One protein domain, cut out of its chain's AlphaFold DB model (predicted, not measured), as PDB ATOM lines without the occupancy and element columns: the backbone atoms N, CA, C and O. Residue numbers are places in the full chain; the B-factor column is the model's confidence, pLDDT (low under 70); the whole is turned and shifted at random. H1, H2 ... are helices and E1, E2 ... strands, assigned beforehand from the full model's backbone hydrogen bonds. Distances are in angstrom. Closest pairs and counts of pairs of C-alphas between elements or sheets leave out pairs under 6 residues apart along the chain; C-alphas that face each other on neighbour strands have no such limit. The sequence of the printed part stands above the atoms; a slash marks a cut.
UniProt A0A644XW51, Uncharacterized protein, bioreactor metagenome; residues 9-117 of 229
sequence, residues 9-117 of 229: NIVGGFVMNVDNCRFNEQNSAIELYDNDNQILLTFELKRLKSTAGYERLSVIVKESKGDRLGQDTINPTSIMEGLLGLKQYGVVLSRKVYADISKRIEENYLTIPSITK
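This is residues 9 to 117 of the 229 residues of an uncharacterized protein of bioreactor metagenome (UniProt A0A644XW51). One strongly twisted sheet has two helices, H1 and H2, packed over one face and steeply tilted to each other at 54 degrees, H1 over the E5 end and H2 over the E1 and E2 end, while no named helix covers the other face. The long hairpin of E3 and E4 runs along the longest direction, its turn near Ala 52 at one end and the unnamed stretch round Gly 13 at the other, with short E6 added beside the far part of E3. The printed part has 109 residues, with six named strands and two named helices; along the chain the five strands E1 to E5 come first, then the helices H1 and H2, then the strand E6; the class is mixed, helices and strands, and in the branched sheet the neighbour pairs are antiparallel but for E3 and E6, which are parallel. It is compact, with a radius of gyration of the C-alphas of 13.6 A, and elongated, spanning 47 by 27 by 25 A.

Begin at E3, residues 39 to 49, which has three neighbours. On one side of it look for E2, residues 29 to 33, antiparallel, with N 32 and O 41 at 2.8 A, and E6, residues 114 to 116, parallel, with N 115 and O 47 at 2.8 A. On the other side is E4, residues 55 to 63, antiparallel, with N 48 and O 56 at 2.7 A. Edge strand E1, residues 21 to 24, is antiparallel to E2, with N 24 and O 29 at 2.8 A; edge strand E5, residues 68 to 74, is antiparallel to E4, with N 59 and O 72 at 2.9 A. E1 to E5 form a meander, each strand the antiparallel neighbour of the one before. H1, residues 79 to 89, is on the sheet at a height of 8.6 A, slantwise to the strands; its closest C-alpha pair with E5 is Ile 74 and Gly 82, 5.2 A. H2, residues 95 to 107, is on the same face at a height of 9.2 A, over E2; their closest C-alphas are those of Ile 30 and Ile 101, 6.9 A. H1 and H2 touch, through residues 98 to 102 of H2 alone, at a steep tilt of 54 degrees, opposite ways; the closest C-alphas are those of Met 80 and Ser 102, 5.5 A. Every O i to N i+4 pair in H2 is within hydrogen-bond range; in H1 3 of 7 are, beside 8 of 8 O i to N i+3 pairs.

Find C-alpha 21 at (467.097, 411.423, 482.201), where E1 begins. E3 starts at C-alpha 39, (463.487, 403.326, 485.668), and measures 29.2 A; E4 measures 26.3 A, E5 17.4 A, H1 16.6 A and H2 18.4 A. E6 ends at C-alpha 116, (487.735, 397.484, 469.244).

The C-alphas farthest apart are those of Gly 13 and Ala 52, 46.6 A. The printed part has no cut, and no link is long. Confidence is under 70 at residues 9 to 19, 52 to 54 and 65 to 66.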
ATOM      1  N   ASN A   9     454.068 403.825 474.176       40.50
ATOM      2  CA  ASN A   9     453.602 405.089 473.632       40.50
ATOM      3  C   ASN A   9     453.604 406.147 474.743       40.50
ATOM      4  O   ASN A   9     452.618 406.291 475.462       40.50
ATOM      5  N   ILE A  10     454.698 406.901 474.896       54.44
ATOM      6  CA  ILE A  10     454.723 408.080 475.784       54.44
ATOM      7  C   ILE A  10     454.269 409.301 474.975       54.44
ATOM      8  O   ILE A  10     455.004 410.270 474.782       54.44
ATOM      9  N   VAL A  11     453.056 409.229 474.423       41.28
ATOM     10  CA  VAL A  11     452.458 410.288 473.598       41.28
ATOM     11  C   VAL A  11     451.051 410.554 474.125       41.28
ATOM     12  O   VAL A  11     450.056 410.089 473.582       41.28
ATOM     13  N   GLY A  12     450.982 411.274 475.246       35.06
ATOM     14  CA  GLY A  12     449.728 411.728 475.851       35.06
ATOM     15  C   GLY A  12     449.766 411.708 477.378       35.06
ATOM     16  O   GLY A  12     449.652 410.656 477.989       35.06
ATOM     17  N   GLY A  13     449.921 412.881 477.998       35.03
ATOM     18  CA  GLY A  13     449.696 413.091 479.437       35.03
ATOM     19  C   GLY A  13     450.906 412.963 480.372       35.03
ATOM     20  O   GLY A  13     450.863 413.516 481.465       35.03
ATOM     21  N   PHE A  14     452.008 412.326 479.961       40.72
ATOM     22  CA  PHE A  14     453.239 412.307 480.763       40.72
ATOM     23  C   PHE A  14     454.032 413.604 480.570       40.72
ATOM     24  O   PHE A  14     454.767 413.772 479.594       40.72
ATOM     25  N   VAL A  15     453.892 414.535 481.514       36.75
ATOM     26  CA  VAL A  15     454.816 415.666 481.653       36.75
ATOM     27  C   VAL A  15     456.129 415.108 482.201       36.75
ATOM     28  O   VAL A  15     456.316 415.020 483.408       36.75
ATOM     29  N   MET A  16     457.020 414.661 481.313       43.44
ATOM     30  CA  MET A  16     458.377 414.286 481.712       43.44
ATOM     31  C   MET A  16     459.146 415.558 482.079       43.44
ATOM     32  O   MET A  16     459.350 416.442 481.238       43.44
ATOM     33  N   ASN A  17     459.524 415.663 483.354       44.28
ATOM     34  CA  ASN A  17     460.391 416.721 483.859       44.28
ATOM     35  C   ASN A  17     461.847 416.471 483.433       44.28
ATOM     36  O   ASN A  17     462.245 415.348 483.129       44.28
ATOM     37  N   VAL A  18     462.648 417.538 483.401       47.25
ATOM     38  CA  VAL A  18     464.041 417.535 482.900       47.25
ATOM     39  C   VAL A  18     464.974 416.626 483.733       47.25
ATOM     40  O   VAL A  18     466.018 416.205 483.236       47.25
ATOM     41  N   ASP A  19     464.559 416.246 484.948       56.56
ATOM     42  CA  ASP A  19     465.309 415.401 485.897       56.56
ATOM     43  C   ASP A  19     465.134 413.884 485.696       56.56
ATOM     44  O   ASP A  19     465.727 413.077 486.424       56.56
ATOM     45  N   ASN A  20     464.349 413.488 484.692       76.88
ATOM     46  CA  ASN A  20     463.998 412.094 484.427       76.88
ATOM     47  C   ASN A  20     464.993 411.380 483.500       76.88
ATOM     48  O   ASN A  20     464.746 410.243 483.128       76.88
ATOM     49  N   CYS A  21     466.093 412.014 483.090       88.50
ATOM     50  CA  CYS A  21     467.097 411.423 482.201       88.50
ATOM     51  C   CYS A  21     468.487 411.565 482.820       88.50
ATOM     52  O   CYS A  21     469.006 412.681 482.919       88.50
ATOM     53  N   ARG A  22     469.102 410.450 483.223       91.62
ATOM     54  CA  ARG A  22     470.385 410.448 483.948       91.62
ATOM     55  C   ARG A  22     471.393 409.525 483.280       91.62
ATOM     56  O   ARG A  22     471.019 408.475 482.768       91.62
ATOM     57  N   PHE A  23     472.664 409.917 483.295       92.62
ATOM     58  CA  PHE A  23     473.758 409.034 482.904       92.62
ATOM     59  C   PHE A  23     474.224 408.236 484.122       92.62
ATOM     60  O   PHE A  23     474.580 408.808 485.150       92.62
ATOM     61  N   ASN A  24     474.197 406.915 484.005       91.19
ATOM     62  CA  ASN A  24     474.732 405.987 484.982       91.19
ATOM     63  C   ASN A  24     476.150 405.593 484.551       91.19
ATOM     64  O   ASN A  24     476.327 404.791 483.631       91.19
ATOM     65  N   GLU A  25     477.156 406.157 485.222       85.56
ATOM     66  CA  GLU A  25     478.572 405.924 484.912       85.56
ATOM     67  C   GLU A  25     478.987 404.459 485.094       85.56
ATOM     68  O   GLU A  25     479.754 403.934 484.289       85.56
ATOM     69  N   GLN A  26     478.439 403.770 486.104       83.88
ATOM     70  CA  GLN A  26     478.821 402.395 486.457       83.88
ATOM     71  C   GLN A  26     478.530 401.418 485.315       83.88
ATOM     72  O   GLN A  26     479.322 400.515 485.049       83.88
ATOM     73  N   ASN A  27     477.416 401.636 484.613       84.12
ATOM     74  CA  ASN A  27     476.960 400.776 483.522       84.12
ATOM     75  C   ASN A  27     477.050 401.447 482.145       84.12
ATOM     76  O   ASN A  27     476.693 400.826 481.144       84.12
ATOM     77  N   SER A  28     477.529 402.696 482.086       92.06
ATOM     78  CA  SER A  28     477.611 403.508 480.865       92.06
ATOM     79  C   SER A  28     476.284 403.533 480.110       92.06
ATOM     80  O   SER A  28     476.196 403.155 478.939       92.06
ATOM     81  N   ALA A  29     475.230 403.932 480.813       94.12
ATOM     82  CA  ALA A  29     473.872 403.901 480.298       94.12
ATOM     83  C   ALA A  29     473.138 405.215 480.551       94.12
ATOM     84  O   ALA A  29     473.399 405.897 481.537       94.12
ATOM     85  N   ILE A  30     472.190 405.552 479.679       94.62
ATOM     86  CA  ILE A  30     471.188 406.580 479.974       94.62
ATOM     87  C   ILE A  30     469.955 405.894 480.539       94.62
ATOM     88  O   ILE A  30     469.405 404.992 479.914       94.62
ATOM     89  N   GLU A  31     469.510 406.327 481.704       93.56
ATOM     90  CA  GLU A  31     468.311 405.828 482.364       93.56
ATOM     91  C   GLU A  31     467.229 406.901 482.316       93.56
ATOM     92  O   GLU A  31     467.448 408.051 482.712       93.56
ATOM     93  N   LEU A  32     466.065 406.509 481.805       91.25
ATOM     94  CA  LEU A  32     464.851 407.302 481.860       91.25
ATOM     95  C   LEU A  32     464.016 406.873 483.056       91.25
ATOM     96  O   LEU A  32     463.771 405.682 483.228       91.25
ATOM     97  N   TYR A  33     463.534 407.842 483.820       88.44
ATOM     98  CA  TYR A  33     462.753 407.651 485.031       88.44
ATOM     99  C   TYR A  33     461.318 408.157 484.847       88.44
ATOM    100  O   TYR A  33     461.073 409.119 484.113       88.44
ATOM    101  N   ASP A  34     460.360 407.521 485.513       82.50
ATOM    102  CA  ASP A  34     459.030 408.095 485.704       82.50
ATOM    103  C   ASP A  34     459.013 409.106 486.864       82.50
ATOM    104  O   ASP A  34     460.038 409.422 487.474       82.50
ATOM    105  N   ASN A  35     457.830 409.644 487.160       80.00
ATOM    106  CA  ASN A  35     457.647 410.624 488.230       80.00
ATOM    107  C   ASN A  35     457.813 410.023 489.637       80.00
ATOM    108  O   ASN A  35     458.063 410.771 490.578       80.00
ATOM    109  N   ASP A  36     457.723 408.697 489.767       83.19
ATOM    110  CA  ASP A  36     457.947 407.955 491.010       83.19
ATOM    111  C   ASP A  36     459.416 407.499 491.136       83.19
ATOM    112  O   ASP A  36     459.766 406.700 492.009       83.19
ATOM    113  N   ASN A  37     460.296 408.027 490.271       83.75
ATOM    114  CA  ASN A  37     461.725 407.734 490.208       83.75
ATOM    115  C   ASN A  37     462.014 406.234 489.978       83.75
ATOM    116  O   ASN A  37     463.043 405.716 490.418       83.75
ATOM    117  N   GLN A  38     461.131 405.545 489.251       85.38
ATOM    118  CA  GLN A  38     461.357 404.196 488.732       85.38
ATOM    119  C   GLN A  38     461.940 404.270 487.322       85.38
ATOM    120  O   GLN A  38     461.501 405.071 486.499       85.38
ATOM    121  N   ILE A  39     462.915 403.410 487.016       88.31
ATOM    122  CA  ILE A  39     463.487 403.326 485.668       88.31
ATOM    123  C   ILE A  39     462.422 402.776 484.716       88.31
ATOM    124  O   ILE A  39     461.909 401.681 484.929       88.31
ATOM    125  N   LEU A  40     462.135 403.514 483.647       88.25
ATOM    126  CA  LEU A  40     461.276 403.110 482.535       88.25
ATOM    127  C   LEU A  40     462.080 402.404 481.443       88.25
ATOM    128  O   LEU A  40     461.726 401.308 481.002       88.25
ATOM    129  N   LEU A  41     463.161 403.053 481.009       91.00
ATOM    130  CA  LEU A  41     464.010 402.608 479.911       91.00
ATOM    131  C   LEU A  41     465.477 402.835 480.253       91.00
ATOM    132  O   LEU A  41     465.844 403.867 480.813       91.00
ATOM    133  N   THR A  42     466.315 401.905 479.819       93.69
ATOM    134  CA  THR A  42     467.770 402.010 479.899       93.69
ATOM    135  C   THR A  42     468.357 401.911 478.498       93.69
ATOM    136  O   THR A  42     468.042 400.988 477.747       93.69
ATOM    137  N   PHE A  43     469.228 402.854 478.154       95.12
ATOM    138  CA  PHE A  43     469.995 402.897 476.915       95.12
ATOM    139  C   PHE A  43     471.449 402.585 477.255       95.12
ATOM    140  O   PHE A  43     472.200 403.479 477.630       95.12
ATOM    141  N   GLU A  44     471.846 401.320 477.162       95.31
ATOM    142  CA  GLU A  44     473.232 400.908 477.391       95.31
ATOM    143  C   GLU A  44     474.098 401.306 476.197       95.31
ATOM    144  O   GLU A  44     473.755 401.013 475.043       95.31
ATOM    145  N   LEU A  45     475.233 401.947 476.473       96.69
ATOM    146  CA  LEU A  45     476.079 402.568 475.463       96.69
ATOM    147  C   LEU A  45     477.443 401.893 475.396       96.69
ATOM    148  O   LEU A  45     478.078 401.613 476.412       96.69
ATOM    149  N   LYS A  46     477.928 401.673 474.175       95.12
ATOM    150  CA  LYS A  46     479.312 401.257 473.921       95.12
ATOM    151  C   LYS A  46     479.840 401.969 472.695       95.12
ATOM    152  O   LYS A  46     479.199 401.951 471.644       95.12
ATOM    153  N   ARG A  47     481.039 402.528 472.798       94.06
ATOM    154  CA  ARG A  47     481.766 403.026 471.635       94.06
ATOM    155  C   ARG A  47     482.402 401.843 470.920       94.06
ATOM    156  O   ARG A  47     483.062 401.005 471.528       94.06
ATOM    157  N   LEU A  48     482.155 401.737 469.629       91.50
ATOM    158  CA  LEU A  48     482.734 400.732 468.757       91.50
ATOM    159  C   LEU A  48     483.759 401.435 467.888       91.50
ATOM    160  O   LEU A  48     483.388 402.269 467.067       91.50
ATOM    161  N   LYS A  49     485.032 401.092 468.059       85.00
ATOM    162  CA  LYS A  49     486.115 401.651 467.257       85.00
ATOM    163  C   LYS A  49     486.691 400.569 466.359       85.00
ATOM    164  O   LYS A  49     487.013 399.478 466.818       85.00
ATOM    165  N   SER A  50     486.823 400.855 465.076       76.62
ATOM    166  CA  SER A  50     487.550 399.980 464.158       76.62
ATOM    167  C   SER A  50     489.045 400.295 464.174       76.62
ATOM    168  O   SER A  50     489.464 401.413 464.485       76.62
ATOM    169  N   THR A  51     489.854 399.323 463.764       71.00
ATOM    170  CA  THR A  51     491.301 399.491 463.540       71.00
ATOM    171  C   THR A  51     491.616 400.555 462.486       71.00
ATOM    172  O   THR A  51     492.668 401.182 462.541       71.00
ATOM    173  N   ALA A  52     490.678 400.814 461.571       62.84
ATOM    174  CA  ALA A  52     490.778 401.839 460.539       62.84
ATOM    175  C   ALA A  52     490.297 403.237 460.992       62.84
ATOM    176  O   ALA A  52     490.212 404.144 460.171       62.84
ATOM    177  N   GLY A  53     489.973 403.424 462.277       66.69
ATOM    178  CA  GLY A  53     489.620 404.729 462.849       66.69
ATOM    179  C   GLY A  53     488.135 405.102 462.789       66.69
ATOM    180  O   GLY A  53     487.767 406.127 463.352       66.69
ATOM    181  N   TYR A  54     487.275 404.273 462.187       69.31
ATOM    182  CA  TYR A  54     485.818 404.471 462.227       69.31
ATOM    183  C   TYR A  54     485.285 404.252 463.632       69.31
ATOM    184  O   TYR A  54     485.671 403.280 464.286       69.31
ATOM    185  N   GLU A  55     484.365 405.114 464.047       83.62
ATOM    186  CA  GLU A  55     483.728 405.043 465.349       83.62
ATOM    187  C   GLU A  55     482.209 405.019 465.199       83.62
ATOM    188  O   GLU A  55     481.625 405.758 464.410       83.62
ATOM    189  N   ARG A  56     481.565 404.130 465.947       89.31
ATOM    190  CA  ARG A  56     480.113 404.003 466.005       89.31
ATOM    191  C   ARG A  56     479.665 403.883 467.453       89.31
ATOM    192  O   ARG A  56     480.375 403.324 468.281       89.31
ATOM    193  N   LEU A  57     478.475 404.374 467.763       93.50
ATOM    194  CA  LEU A  57     477.860 404.215 469.075       93.50
ATOM    195  C   LEU A  57     476.865 403.054 469.028       93.50
ATOM    196  O   LEU A  57     475.829 403.147 468.380       93.50
ATOM    197  N   SER A  58     477.161 401.955 469.716       94.44
ATOM    198  CA  SER A  58     476.171 400.905 469.956       94.44
ATOM    199  C   SER A  58     475.235 401.353 471.067       94.44
ATOM    200  O   SER A  58     475.696 401.632 472.173       94.44
ATOM    201  N   VAL A  59     473.934 401.331 470.793       95.62
ATOM    202  CA  VAL A  59     472.877 401.631 471.763       95.62
ATOM    203  C   VAL A  59     471.993 400.404 471.906       95.62
ATOM    204  O   VAL A  59     471.413 399.944 470.925       95.62
ATOM    205  N   ILE A  60     471.896 399.852 473.114       94.50
ATOM    206  CA  ILE A  60     470.973 398.758 473.442       94.50
ATOM    207  C   ILE A  60     469.882 399.329 474.334       94.50
ATOM    208  O   ILE A  60     470.180 399.876 475.390       94.50
ATOM    209  N   VAL A  61     468.624 399.174 473.925       93.00
ATOM    210  CA  VAL A  61     467.482 399.653 474.709       93.00
ATOM    211  C   VAL A  61     466.861 398.495 475.475       93.00
ATOM    212  O   VAL A  61     466.567 397.443 474.893       93.00
ATOM    213  N   LYS A  62     466.644 398.703 476.770       92.12
ATOM    214  CA  LYS A  62     465.986 397.767 477.682       92.12
ATOM    215  C   LYS A  62     464.837 398.456 478.407       92.12
ATOM    216  O   LYS A  62     464.930 399.642 478.713       92.12
ATOM    217  N   GLU A  63     463.783 397.707 478.697       86.75
ATOM    218  CA  GLU A  63     462.759 398.125 479.657       86.75
ATOM    219  C   GLU A  63     463.249 397.953 481.099       86.75
ATOM    220  O   GLU A  63     464.144 397.153 481.372       86.75
ATOM    221  N   SER A  64     462.577 398.637 482.027       77.88
ATOM    222  CA  SER A  64     462.669 398.480 483.490       77.88
ATOM    223  C   SER A  64     462.895 397.040 483.977       77.88
ATOM    224  O   SER A  64     463.696 396.781 484.871       77.88
ATOM    225  N   LYS A  65     462.206 396.071 483.358       69.88
ATOM    226  CA  LYS A  65     462.234 394.650 483.744       69.88
ATOM    227  C   LYS A  65     463.394 393.860 483.122       69.88
ATOM    228  O   LYS A  65     463.430 392.640 483.236       69.88
ATOM    229  N   GLY A  66     464.336 394.542 482.468       68.25
ATOM    230  CA  GLY A  66     465.542 393.968 481.867       68.25
ATOM    231  C   GLY A  66     465.348 393.388 480.464       68.25
ATOM    232  O   GLY A  66     466.331 392.994 479.829       68.25
ATOM    233  N   ASP A  67     464.116 393.366 479.954       83.25
ATOM    234  CA  ASP A  67     463.821 392.872 478.613       83.25
ATOM    235  C   ASP A  67     464.411 393.814 477.557       83.25
ATOM    236  O   ASP A  67     464.146 395.017 477.522       83.25
ATOM    237  N   ARG A  68     465.236 393.248 476.672       89.25
ATOM    238  CA  ARG A  68     465.829 393.976 475.551       89.25
ATOM    239  C   ARG A  68     464.766 394.257 474.490       89.25
ATOM    240  O   ARG A  68     464.254 393.324 473.873       89.25
ATOM    241  N   LEU A  69     464.536 395.538 474.213       87.25
ATOM    242  CA  LEU A  69     463.659 396.004 473.137       87.25
ATOM    243  C   LEU A  69     464.359 395.955 471.780       87.25
ATOM    244  O   LEU A  69     463.811 395.466 470.795       87.25
ATOM    245  N   GLY A  70     465.598 396.442 471.731       88.19
ATOM    246  CA  GLY A  70     466.302 396.634 470.472       88.19
ATOM    247  C   GLY A  70     467.768 396.983 470.650       88.19
ATOM    248  O   GLY A  70     468.257 397.173 471.763       88.19
ATOM    249  N   GLN A  71     468.487 397.016 469.535       91.69
ATOM    250  CA  GLN A  71     469.849 397.527 469.475       91.69
ATOM    251  C   GLN A  71     470.068 398.186 468.129       91.69
ATOM    252  O   GLN A  71     469.725 397.585 467.116       91.69
ATOM    253  N   ASP A  72     470.729 399.334 468.139       90.31
ATOM    254  CA  ASP A  72     471.178 400.004 466.927       90.31
ATOM    255  C   ASP A  72     472.643 400.440 467.041       90.31
ATOM    256  O   ASP A  72     473.246 400.417 468.120       90.31
ATOM    257  N   THR A  73     473.234 400.797 465.905       90.19
ATOM    258  CA  THR A  73     474.594 401.319 465.789       90.19
ATOM    259  C   THR A  73     474.553 402.679 465.098       90.19
ATOM    260  O   THR A  73     474.347 402.785 463.893       90.19
ATOM    261  N   ILE A  74     474.780 403.731 465.875       90.94
ATOM    262  CA  ILE A  74     474.550 405.122 465.492       90.94
ATOM    263  C   ILE A  74     475.876 405.801 465.122       90.94
ATOM    264  O   ILE A  74     476.935 405.463 465.659       90.94
ATOM    265  N   ASN A  75     475.836 406.743 464.176       87.88
ATOM    266  CA  ASN A  75     476.976 407.611 463.883       87.88
ATOM    267  C   ASN A  75     477.139 408.642 465.024       87.88
ATOM    268  O   ASN A  75     476.167 409.337 465.320       87.88
ATOM    269  N   PRO A  76     478.319 408.777 465.660       88.69
ATOM    270  CA  PRO A  76     478.537 409.758 466.725       88.69
ATOM    271  C   PRO A  76     478.251 411.212 466.318       88.69
ATOM    272  O   PRO A  76     477.949 412.024 467.182       88.69
ATOM    273  N   THR A  77     478.304 411.544 465.023       87.56
ATOM    274  CA  THR A  77     477.971 412.886 464.508       87.56
ATOM    275  C   THR A  77     476.472 413.110 464.284       87.56
ATOM    276  O   THR A  77     476.066 414.212 463.923       87.56
ATOM    277  N   SER A  78     475.638 412.081 464.454       88.31
ATOM    278  CA  SER A  78     474.191 412.116 464.187       88.31
ATOM    279  C   SER A  78     473.429 411.277 465.216       88.31
ATOM    280  O   SER A  78     472.634 410.390 464.881       88.31
ATOM    281  N   ILE A  79     473.732 411.510 466.500       93.00
ATOM    282  CA  ILE A  79     473.158 410.752 467.621       93.00
ATOM    283  C   ILE A  79     471.637 410.913 467.652       93.00
ATOM    284  O   ILE A  79     470.920 409.915 467.731       93.00
ATOM    285  N   MET A  80     471.137 412.143 467.520       91.81
ATOM    286  CA  MET A  80     469.706 412.445 467.541       91.81
ATOM    287  C   MET A  80     468.932 411.690 466.450       91.81
ATOM    288  O   MET A  80     467.918 411.050 466.740       91.81
ATOM    289  N   GLU A  81     469.402 411.726 465.202       89.19
ATOM    290  CA  GLU A  81     468.777 411.016 464.083       89.19
ATOM    291  C   GLU A  81     468.781 409.501 464.306       89.19
ATOM    292  O   GLU A  81     467.767 408.839 464.079       89.19
ATOM    293  N   GLY A  82     469.891 408.953 464.810       88.50
ATOM    294  CA  GLY A  82     469.984 407.532 465.138       88.50
ATOM    295  C   GLY A  82     469.031 407.113 466.259       88.50
ATOM    296  O   GLY A  82     468.385 406.071 466.163       88.50
ATOM    297  N   LEU A  83     468.876 407.940 467.297       93.06
ATOM    298  CA  LEU A  83     467.948 407.673 468.399       93.06
ATOM    299  C   LEU A  83     466.487 407.662 467.927       93.06
ATOM    300  O   LEU A  83     465.709 406.818 468.375       93.06
ATOM    301  N   LEU A  84     466.111 408.535 466.985       89.44
ATOM    302  CA  LEU A  84     464.778 408.520 466.363       89.44
ATOM    303  C   LEU A  84     464.507 407.215 465.592       89.44
ATOM    304  O   LEU A  84     463.351 406.800 465.467       89.44
ATOM    305  N   GLY A  85     465.556 406.549 465.099       86.81
ATOM    306  CA  GLY A  85     465.481 405.236 464.457       86.81
ATOM    307  C   GLY A  85     464.967 404.128 465.382       86.81
ATOM    308  O   GLY A  85     464.318 403.191 464.914       86.81
ATOM    309  N   LEU A  86     465.130 404.276 466.704       87.19
ATOM    310  CA  LEU A  86     464.705 403.285 467.703       87.19
ATOM    311  C   LEU A  86     463.185 403.060 467.744       87.19
ATOM    312  O   LEU A  86     462.737 402.055 468.300       87.19
ATOM    313  N   LYS A  87     462.394 403.923 467.089       83.69
ATOM    314  CA  LYS A  87     460.954 403.714 466.863       83.69
ATOM    315  C   LYS A  87     460.633 402.350 466.249       83.69
ATOM    316  O   LYS A  87     459.581 401.786 466.535       83.69
ATOM    317  N   GLN A  88     461.545 401.791 465.446       82.44
ATOM    318  CA  GLN A  88     461.387 400.460 464.849       82.44
ATOM    319  C   GLN A  88     461.333 399.331 465.894       82.44
ATOM    320  O   GLN A  88     460.795 398.262 465.621       82.44
ATOM    321  N   TYR A  89     461.854 399.584 467.098       83.50
ATOM    322  CA  TYR A  89     461.844 398.668 468.240       83.50
ATOM    323  C   TYR A  89     460.718 398.972 469.241       83.50
ATOM    324  O   TYR A  89     460.750 398.471 470.359       83.50
ATOM    325  N   GLY A  90     459.734 399.804 468.871       79.88
ATOM    326  CA  GLY A  90     458.608 400.165 469.743       79.88
ATOM    327  C   GLY A  90     458.914 401.261 470.769       79.88
ATOM    328  O   GLY A  90     458.065 401.558 471.606       79.88
ATOM    329  N   VAL A  91     460.094 401.889 470.692       83.69
ATOM    330  CA  VAL A  91     460.489 403.018 471.546       83.69
ATOM    331  C   VAL A  91     459.938 404.301 470.933       83.69
ATOM    332  O   VAL A  91     460.510 404.811 469.972       83.69
ATOM    333  N   VAL A  92     458.825 404.821 471.457       83.50
ATOM    334  CA  VAL A  92     458.204 406.063 470.970       83.50
ATOM    335  C   VAL A  92     458.211 407.109 472.080       83.50
ATOM    336  O   VAL A  92     457.371 407.104 472.981       83.50
ATOM    337  N   LEU A  93     459.186 408.016 472.006       84.06
ATOM    338  CA  LEU A  93     459.367 409.119 472.949       84.06
ATOM    339  C   LEU A  93     459.083 410.462 472.274       84.06
ATOM    340  O   LEU A  93     459.148 410.598 471.050       84.06
ATOM    341  N   SER A  94     458.802 411.489 473.076       84.62
ATOM    342  CA  SER A  94     458.706 412.845 472.538       84.62
ATOM    343  C   SER A  94     460.067 413.327 472.017       84.62
ATOM    344  O   SER A  94     461.126 412.941 472.517       84.62
ATOM    345  N   ARG A  95     460.055 414.235 471.036       85.81
ATOM    346  CA  ARG A  95     461.290 414.788 470.455       85.81
ATOM    347  C   ARG A  95     462.179 415.479 471.494       85.81
ATOM    348  O   ARG A  95     463.397 415.404 471.380       85.81
ATOM    349  N   LYS A  96     461.582 416.110 472.512       87.00
ATOM    350  CA  LYS A  96     462.315 416.725 473.628       87.00
ATOM    351  C   LYS A  96     463.132 415.684 474.397       87.00
ATOM    352  O   LYS A  96     464.292 415.922 474.691       87.00
ATOM    353  N   VAL A  97     462.551 414.514 474.645       87.81
ATOM    354  CA  VAL A  97     463.200 413.433 475.400       87.81
ATOM    355  C   VAL A  97     464.348 412.829 474.604       87.81
ATOM    356  O   VAL A  97     465.416 412.599 475.154       87.81
ATOM    357  N   TYR A  98     464.174 412.639 473.294       91.06
ATOM    358  CA  TYR A  98     465.289 412.242 472.433       91.06
ATOM    359  C   TYR A  98     466.425 413.267 472.438       91.06
ATOM    360  O   TYR A  98     467.585 412.876 472.530       91.06
ATOM    361  N   ALA A  99     466.100 414.564 472.395       90.44
ATOM    362  CA  ALA A  99     467.103 415.622 472.488       90.44
ATOM    363  C   ALA A  99     467.828 415.597 473.843       90.44
ATOM    364  O   ALA A  99     469.046 415.756 473.889       90.44
ATOM    365  N   ASP A 100     467.101 415.329 474.931       91.31
ATOM    366  CA  ASP A 100     467.689 415.177 476.257       91.31
ATOM    367  C   ASP A 100     468.663 413.992 476.310       91.31
ATOM    368  O   ASP A 100     469.795 414.179 476.752       91.31
ATOM    369  N   ILE A 101     468.273 412.817 475.801       93.69
ATOM    370  CA  ILE A 101     469.147 411.635 475.716       93.69
ATOM    371  C   ILE A 101     470.386 411.946 474.870       93.69
ATOM    372  O   ILE A 101     471.496 411.706 475.337       93.69
ATOM    373  N   SER A 102     470.213 412.506 473.664       94.75
ATOM    374  CA  SER A 102     471.322 412.865 472.762       94.75
ATOM    375  C   SER A 102     472.340 413.742 473.481       94.75
ATOM    376  O   SER A 102     473.518 413.400 473.536       94.75
ATOM    377  N   LYS A 103     471.863 414.799 474.146       94.31
ATOM    378  CA  LYS A 103     472.706 415.721 474.906       94.31
ATOM    379  C   LYS A 103     473.506 415.008 476.001       94.31
ATOM    380  O   LYS A 103     474.705 415.233 476.107       94.31
ATOM    381  N   ARG A 104     472.885 414.125 476.795       94.81
ATOM    382  CA  ARG A 104     473.616 413.412 477.866       94.81
ATOM    383  C   ARG A 104     474.624 412.412 477.299       94.81
ATOM    384  O   ARG A 104     475.677 412.227 477.902       94.81
ATOM    385  N   ILE A 105     474.329 411.782 476.160       95.56
ATOM    386  CA  ILE A 105     475.297 410.931 475.454       95.56
ATOM    387  C   ILE A 105     476.492 411.771 474.996       95.56
ATOM    388  O   ILE A 105     477.626 411.359 475.213       95.56
ATOM    389  N   GLU A 106     476.251 412.931 474.384       94.56
ATOM    390  CA  GLU A 106     477.294 413.840 473.892       94.56
ATOM    391  C   GLU A 106     478.190 414.348 475.031       94.56
ATOM    392  O   GLU A 106     479.413 414.255 474.937       94.56
ATOM    393  N   GLU A 107     477.594 414.798 476.141       94.56
ATOM    394  CA  GLU A 107     478.312 415.277 477.334       94.56
ATOM    395  C   GLU A 107     479.204 414.194 477.965       94.56
ATOM    396  O   GLU A 107     480.274 414.502 478.488       94.56
ATOM    397  N   ASN A 108     478.795 412.925 477.880       95.25
ATOM    398  CA  ASN A 108     479.506 411.788 478.470       95.25
ATOM    399  C   ASN A 108     480.236 410.930 477.429       95.25
ATOM    400  O   ASN A 108     480.744 409.858 477.748       95.25
ATOM    401  N   TYR A 109     480.323 411.368 476.171       93.31
ATOM    402  CA  TYR A 109     480.747 410.491 475.081       93.31
ATOM    403  C   TYR A 109     482.134 409.876 475.317       93.31
ATOM    404  O   TYR A 109     482.364 408.690 475.078       93.31
ATOM    405  N   LEU A 110     483.065 410.673 475.844       91.62
ATOM    406  CA  LEU A 110     484.434 410.234 476.101       91.62
ATOM    407  C   LEU A 110     484.563 409.277 477.294       91.62
ATOM    408  O   LEU A 110     485.541 408.531 477.332       91.62
ATOM    409  N   THR A 111     483.598 409.260 478.220       92.44
ATOM    410  CA  THR A 111     483.590 408.352 479.380       92.44
ATOM    411  C   THR A 111     482.970 406.994 479.049       92.44
ATOM    412  O   THR A 111     483.246 406.013 479.737       92.44
ATOM    413  N   ILE A 112     482.199 406.897 477.959       94.31
ATOM    414  CA  ILE A 112     481.633 405.632 477.480       94.31
ATOM    415  C   ILE A 112     482.769 404.671 477.061       94.31
ATOM    416  O   ILE A 112     483.627 405.043 476.250       94.31
ATOM    417  N   PRO A 113     482.769 403.409 477.532       91.12
ATOM    418  CA  PRO A 113     483.764 402.410 477.179       91.12
ATOM    419  C   PRO A 113     483.843 402.169 475.673       91.12
ATOM    420  O   PRO A 113     482.831 401.947 475.000       91.12
ATOM    421  N   SER A 114     485.074 402.155 475.164       91.06
ATOM    422  CA  SER A 114     485.376 401.816 473.777       91.06
ATOM    423  C   SER A 114     485.806 400.362 473.655       91.06
ATOM    424  O   SER A 114     486.673 399.893 474.389       91.06
ATOM    425  N   ILE A 115     485.247 399.664 472.672       89.56
ATOM    426  CA  ILE A 115     485.629 398.306 472.296       89.56
ATOM    427  C   ILE A 115     486.114 398.331 470.853       89.56
ATOM    428  O   ILE A 115     485.442 398.873 469.969       89.56
ATOM    429  N   THR A 116     487.266 397.712 470.609       83.06
ATOM    430  CA  THR A 116     487.735 397.484 469.244       83.06
ATOM    431  C   THR A 116     486.883 396.400 468.599       83.06
ATOM    432  O   THR A 116     486.815 395.278 469.102       83.06
ATOM    433  N   LYS A 117     486.217 396.725 467.494       74.00
ATOM    434  CA  LYS A 117     485.404 395.778 466.728       74.00
ATOM    435  C   LYS A 117     485.622 396.016 465.242       74.00
ATOM    436  O   LYS A 117     485.645 397.166 464.804       74.00
TER     437      LYS A 117